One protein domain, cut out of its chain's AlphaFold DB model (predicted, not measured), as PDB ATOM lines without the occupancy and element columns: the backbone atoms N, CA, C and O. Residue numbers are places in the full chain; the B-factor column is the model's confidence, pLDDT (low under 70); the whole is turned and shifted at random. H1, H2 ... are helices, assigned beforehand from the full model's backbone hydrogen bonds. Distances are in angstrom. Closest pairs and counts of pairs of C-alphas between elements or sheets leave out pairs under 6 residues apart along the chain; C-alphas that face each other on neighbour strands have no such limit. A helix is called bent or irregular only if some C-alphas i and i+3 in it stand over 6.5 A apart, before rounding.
ATOM      1  N   VAL A   2      -5.499  -9.382  31.609       66.88
ATOM      2  CA  VAL A   2      -5.765  -8.758  32.928       66.88
ATOM      3  C   VAL A   2      -7.011  -9.324  33.623       66.88
ATOM      4  O   VAL A   2      -6.963  -9.629  34.807       66.88
ATOM      5  N   ILE A   3      -8.101  -9.549  32.878       72.56
ATOM      6  CA  ILE A   3      -9.334 -10.157  33.413       72.56
ATOM      7  C   ILE A   3      -9.075 -11.591  33.877       72.56
ATOM      8  O   ILE A   3      -9.507 -11.971  34.953       72.56
ATOM      9  N   THR A   4      -8.315 -12.365  33.100       75.88
ATOM     10  CA  THR A   4      -7.923 -13.738  33.442       75.88
ATOM     11  C   THR A   4      -7.054 -13.773  34.697       75.88
ATOM     12  O   THR A   4      -7.291 -14.591  35.573       75.88
ATOM     13  N   LEU A   5      -6.099 -12.848  34.828       81.94
ATOM     14  CA  LEU A   5      -5.259 -12.715  36.017       81.94
ATOM     15  C   LEU A   5      -6.080 -12.308  37.247       81.94
ATOM     16  O   LEU A   5      -5.919 -12.897  38.308       81.94
ATOM     17  N   LEU A   6      -7.010 -11.362  37.098       80.31
ATOM     18  CA  LEU A   6      -7.946 -10.973  38.154       80.31
ATOM     19  C   LEU A   6      -8.873 -12.124  38.547       80.31
ATOM     20  O   LEU A   6      -9.164 -12.267  39.729       80.31
ATOM     21  N   LEU A   7      -9.303 -12.954  37.593       80.44
ATOM     22  CA  LEU A   7     -10.113 -14.143  37.855       80.44
ATOM     23  C   LEU A   7      -9.311 -15.202  38.607       80.44
ATOM     24  O   LEU A   7      -9.822 -15.776  39.557       80.44
ATOM     25  N   VAL A   8      -8.048 -15.419  38.229       81.81
ATOM     26  CA  VAL A   8      -7.134 -16.337  38.919       81.81
ATOM     27  C   VAL A   8      -6.832 -15.833  40.328       81.81
ATOM     28  O   VAL A   8      -6.856 -16.622  41.263       81.81
ATOM     29  N   ILE A   9      -6.632 -14.528  40.517       80.94
ATOM     30  CA  ILE A   9      -6.431 -13.926  41.842       80.94
ATOM     31  C   ILE A   9      -7.707 -14.033  42.686       80.94
ATOM     32  O   ILE A   9      -7.627 -14.440  43.841       80.94
ATOM     33  N   LYS A  10      -8.888 -13.741  42.121       77.38
ATOM     34  CA  LYS A  10     -10.181 -13.908  42.809       77.38
ATOM     35  C   LYS A  10     -10.455 -15.361  43.165       77.38
ATOM     36  O   LYS A  10     -10.933 -15.623  44.258       77.38
ATOM     37  N   PHE A  11     -10.137 -16.291  42.273       80.81
ATOM     38  CA  PHE A  11     -10.299 -17.725  42.489       80.81
ATOM     39  C   PHE A  11      -9.327 -18.244  43.553       80.81
ATOM     40  O   PHE A  11      -9.744 -18.958  44.459       80.81
ATOM     41  N   MET A  12      -8.065 -17.809  43.520       78.31
ATOM     42  CA  MET A  12      -7.086 -18.106  44.567       78.31
ATOM     43  C   MET A  12      -7.522 -17.520  45.914       78.31
ATOM     44  O   MET A  12      -7.511 -18.234  46.905       78.31
ATOM     45  N   MET A  13      -7.985 -16.268  45.972       77.62
ATOM     46  CA  MET A  13      -8.495 -15.669  47.213       77.62
ATOM     47  C   MET A  13      -9.783 -16.340  47.714       77.62
ATOM     48  O   MET A  13      -9.930 -16.539  48.916       77.62
ATOM     49  N   ALA A  14     -10.686 -16.748  46.819       70.50
ATOM     50  CA  ALA A  14     -11.917 -17.459  47.166       70.50
ATOM     51  C   ALA A  14     -11.663 -18.895  47.650       70.50
ATOM     52  O   ALA A  14     -12.402 -19.379  48.499       70.50
ATOM     53  N   LEU A  15     -10.613 -19.559  47.156       69.19
ATOM     54  CA  LEU A  15     -10.167 -20.867  47.650       69.19
ATOM     55  C   LEU A  15      -9.371 -20.760  48.955       69.19
ATOM     56  O   LEU A  15      -9.426 -21.658  49.789       69.19
ATOM     57  N   VAL A  16      -8.641 -19.662  49.142       65.38
ATOM     58  CA  VAL A  16      -7.824 -19.409  50.333       65.38
ATOM     59  C   VAL A  16      -8.687 -18.936  51.509       65.38
ATOM     60  O   VAL A  16      -8.394 -19.317  52.635       65.38
ATOM     61  N   ASN A  17      -9.779 -18.198  51.288       59.09
ATOM     62  CA  ASN A  17     -10.663 -17.694  52.352       59.09
ATOM     63  C   ASN A  17     -11.260 -18.779  53.277       59.09
ATOM     64  O   ASN A  17     -11.042 -18.688  54.484       59.09
ATOM     65  N   PRO A  18     -11.935 -19.838  52.787       58.81
ATOM     66  CA  PRO A  18     -12.531 -20.847  53.668       58.81
ATOM     67  C   PRO A  18     -11.490 -21.762  54.338       58.81
ATOM     68  O   PRO A  18     -11.809 -22.456  55.298       58.81
ATOM     69  N   ILE A  19     -10.242 -21.768  53.852       54.56
ATOM     70  CA  ILE A  19      -9.138 -22.578  54.397       54.56
ATOM     71  C   ILE A  19      -8.282 -21.750  55.378       54.56
ATOM     72  O   ILE A  19      -7.722 -22.290  56.337       54.56
ATOM     73  N   CYS A  20      -8.209 -20.430  55.186       53.19
ATOM     74  CA  CYS A  20      -7.398 -19.540  56.007       53.19
ATOM     75  C   CYS A  20      -8.045 -19.034  57.287       53.19
ATOM     76  O   CYS A  20      -7.290 -18.583  58.153       53.19
ATOM     77  N   ASP A  21      -9.362 -19.154  57.443       53.69
ATOM     78  CA  ASP A  21     -10.013 -18.855  58.721       53.69
ATOM     79  C   ASP A  21      -9.801 -19.952  59.769       53.69
ATOM     80  O   ASP A  21      -9.891 -19.668  60.960       53.69
ATOM     81  N   PHE A  22      -9.434 -21.177  59.367       49.25
ATOM     82  CA  PHE A  22      -9.269 -22.271  60.327       49.25
ATOM     83  C   PHE A  22      -7.802 -22.622  60.647       49.25
ATOM     84  O   PHE A  22      -7.521 -22.976  61.788       49.25
ATOM     85  N   ILE A  23      -6.843 -22.549  59.698       56.69
ATOM     86  CA  ILE A  23      -5.462 -23.069  59.929       56.69
ATOM     87  C   ILE A  23      -4.333 -22.259  59.226       56.69
ATOM     88  O   ILE A  23      -3.183 -22.691  59.187       56.69
ATOM     89  N   CYS A  24      -4.560 -21.066  58.660       55.22
ATOM     90  CA  CYS A  24      -3.456 -20.359  57.981       55.22
ATOM     91  C   CYS A  24      -2.500 -19.667  58.963       55.22
ATOM     92  O   CYS A  24      -2.700 -18.513  59.339       55.22
ATOM     93  N   CYS A  25      -1.412 -20.360  59.309       60.50
ATOM     94  CA  CYS A  25      -0.237 -19.805  59.972       60.50
ATOM     95  C   CYS A  25       0.143 -18.441  59.368       60.50
ATOM     96  O   CYS A  25       0.317 -18.320  58.151       60.50
ATOM     97  N   SER A  26       0.308 -17.434  60.228       71.94
ATOM     98  CA  SER A  26       0.718 -16.059  59.891       71.94
ATOM     99  C   SER A  26       1.881 -15.992  58.882       71.94
ATOM    100  O   SER A  26       1.878 -15.168  57.967       71.94
ATOM    101  N   ASP A  27       2.827 -16.932  58.970       76.12
ATOM    102  CA  ASP A  27       3.964 -17.045  58.050       76.12
ATOM    103  C   ASP A  27       3.583 -17.452  56.626       76.12
ATOM    104  O   ASP A  27       4.171 -16.956  55.667       76.12
ATOM    105  N   VAL A  28       2.607 -18.348  56.455       81.12
ATOM    106  CA  VAL A  28       2.150 -18.787  55.126       81.12
ATOM    107  C   VAL A  28       1.427 -17.640  54.436       81.12
ATOM    108  O   VAL A  28       1.682 -17.367  53.265       81.12
ATOM    109  N   ARG A  29       0.595 -16.909  55.187       76.38
ATOM    110  CA  ARG A  29      -0.065 -15.691  54.706       76.38
ATOM    111  C   ARG A  29       0.972 -14.634  54.314       76.38
ATOM    112  O   ARG A  29       0.924 -14.133  53.196       76.38
ATOM    113  N   SER A  30       1.956 -14.372  55.173       82.50
ATOM    114  CA  SER A  30       3.032 -13.404  54.905       82.50
ATOM    115  C   SER A  30       3.880 -13.788  53.686       82.50
ATOM    116  O   SER A  30       4.174 -12.942  52.846       82.50
ATOM    117  N   LYS A  31       4.208 -15.076  53.517       79.38
ATOM    118  CA  LYS A  31       4.930 -15.586  52.338       79.38
ATOM    119  C   LYS A  31       4.100 -15.509  51.058       79.38
ATOM    120  O   LYS A  31       4.656 -15.216  50.004       79.38
ATOM    121  N   ALA A  32       2.792 -15.748  51.134       80.94
ATOM    122  CA  ALA A  32       1.899 -15.595  49.990       80.94
ATOM    123  C   ALA A  32       1.840 -14.129  49.533       80.94
ATOM    124  O   ALA A  32       1.992 -13.860  48.344       80.94
ATOM    125  N   PHE A  33       1.723 -13.181  50.468       80.94
ATOM    126  CA  PHE A  33       1.794 -11.751  50.151       80.94
ATOM    127  C   PHE A  33       3.148 -11.358  49.550       80.94
ATOM    128  O   PHE A  33       3.183 -10.695  48.515       80.94
ATOM    129  N   GLN A  34       4.254 -11.857  50.103       87.19
ATOM    130  CA  GLN A  34       5.590 -11.622  49.552       87.19
ATOM    131  C   GLN A  34       5.744 -12.171  48.119       87.19
ATOM    132  O   GLN A  34       6.336 -11.516  47.263       87.19
ATOM    133  N   ALA A  35       5.190 -13.350  47.825       80.38
ATOM    134  CA  ALA A  35       5.221 -13.934  46.483       80.38
ATOM    135  C   ALA A  35       4.383 -13.126  45.476       80.38
ATOM    136  O   ALA A  35       4.783 -12.968  44.322       80.38
ATOM    137  N   VAL A  36       3.247 -12.577  45.914       88.19
ATOM    138  CA  VAL A  36       2.417 -11.680  45.095       88.19
ATOM    139  C   VAL A  36       3.175 -10.391  44.769       88.19
ATOM    140  O   VAL A  36       3.185  -9.973  43.611       88.19
ATOM    141  N   GLU A  37       3.873  -9.793  45.736       85.75
ATOM    142  CA  GLU A  37       4.706  -8.604  45.502       85.75
ATOM    143  C   GLU A  37       5.847  -8.873  44.511       85.75
ATOM    144  O   GLU A  37       6.079  -8.083  43.592       85.75
ATOM    145  N   GLN A  38       6.523 -10.018  44.642       88.81
ATOM    146  CA  GLN A  38       7.575 -10.432  43.710       88.81
ATOM    147  C   GLN A  38       7.035 -10.635  42.293       88.81
ATOM    148  O   GLN A  38       7.646 -10.186  41.322       88.81
ATOM    149  N   PHE A  39       5.866 -11.261  42.158       86.44
ATOM    150  CA  PHE A  39       5.214 -11.423  40.865       86.44
ATOM    151  C   PHE A  39       4.868 -10.069  40.237       86.44
ATOM    152  O   PHE A  39       5.186  -9.846  39.070       86.44
ATOM    153  N   LEU A  40       4.301  -9.130  41.000       88.19
ATOM    154  CA  LEU A  40       4.001  -7.781  40.513       88.19
ATOM    155  C   LEU A  40       5.260  -7.042  40.029       88.19
ATOM    156  O   LEU A  40       5.210  -6.375  38.994       88.19
ATOM    157  N   GLN A  41       6.398  -7.192  40.713       87.06
ATOM    158  CA  GLN A  41       7.678  -6.641  40.247       87.06
ATOM    159  C   GLN A  41       8.135  -7.267  38.926       87.06
ATOM    160  O   GLN A  41       8.578  -6.547  38.030       87.06
ATOM    161  N   ILE A  42       7.993  -8.585  38.774       83.75
ATOM    162  CA  ILE A  42       8.337  -9.298  37.537       83.75
ATOM    163  C   ILE A  42       7.428  -8.856  36.386       83.75
ATOM    164  O   ILE A  42       7.920  -8.581  35.294       83.75
ATOM    165  N   VAL A  43       6.119  -8.720  36.621       85.56
ATOM    166  CA  VAL A  43       5.166  -8.215  35.619       85.56
ATOM    167  C   VAL A  43       5.505  -6.783  35.214       85.56
ATOM    168  O   VAL A  43       5.485  -6.461  34.025       85.56
ATOM    169  N   LYS A  44       5.876  -5.932  36.176       83.50
ATOM    170  CA  LYS A  44       6.315  -4.563  35.896       83.50
ATOM    171  C   LYS A  44       7.571  -4.546  35.022       83.50
ATOM    172  O   LYS A  44       7.578  -3.868  34.000       83.50
ATOM    173  N   GLN A  45       8.586  -5.341  35.366       78.38
ATOM    174  CA  GLN A  45       9.791  -5.472  34.542       78.38
ATOM    175  C   GLN A  45       9.496  -6.049  33.157       78.38
ATOM    176  O   GLN A  45      10.126  -5.644  32.186       78.38
ATOM    177  N   TYR A  46       8.554  -6.985  33.046       76.06
ATOM    178  CA  TYR A  46       8.154  -7.551  31.764       76.06
ATOM    179  C   TYR A  46       7.515  -6.487  30.871       76.06
ATOM    180  O   TYR A  46       7.867  -6.386  29.700       76.06
TER     181      TYR A  46
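This is residues 2 to 46 of the 283 residues of an uncharacterized protein of Cynara cardunculus var. scolymus (UniProt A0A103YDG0). Two long helices, H1 and H2, stand side by side as the arms of an open, flat U, with a gap between them along most of their length. The chain runs out along H1, turns at a tight link and folds back along H2, and a kink in H1 lies towards the turn. The printed part has 45 residues with two named helices, H1 then H2, and no named strand; the class is all helix. The whole is loose, with a radius of gyration of the C-alphas of 12.1 A, and spans 36 by 22 by 5 A.

The longest helix by residues is H1, residues 2 to 23, which has a kink of 36 degrees near residue 17. H1 is neither bent nor irregular, but only just: C-alphas 15 and 18 are 6.5 A apart. H2, residues 26 to 46, follows it after a tight link of two residues. H1 and H2 are near each other, with 5 pairs of C-alphas within 10 A and the closest at 8.4 A. Residues 2 to 8 and 10 to 15 of H1 stand free, as do residues 30 to 35 and 37 to 46 of H2. Every O i to N i+4 pair is within hydrogen-bond range in H2; in H1 15 of 18 are.

H1 runs 30.6 A from C-alpha 2 at (-5.765, -8.758, 32.928) to C-alpha 23 at (-5.462, -23.069, 59.929). H2 runs 30.3 A from C-alpha 26 at (0.718, -16.059, 59.891) to C-alpha 46 at (8.154, -7.551, 31.764).

The outline is flat. The C-alphas of Phe 22 and Tyr 46, the two farthest apart, are 36.6 A apart, while those of Val 2 and Tyr 46 are 14.0 A apart. The printed part has no cut. Its mean pLDDT is 74.9, and residue 2 and residues 15 to 25 are under 70.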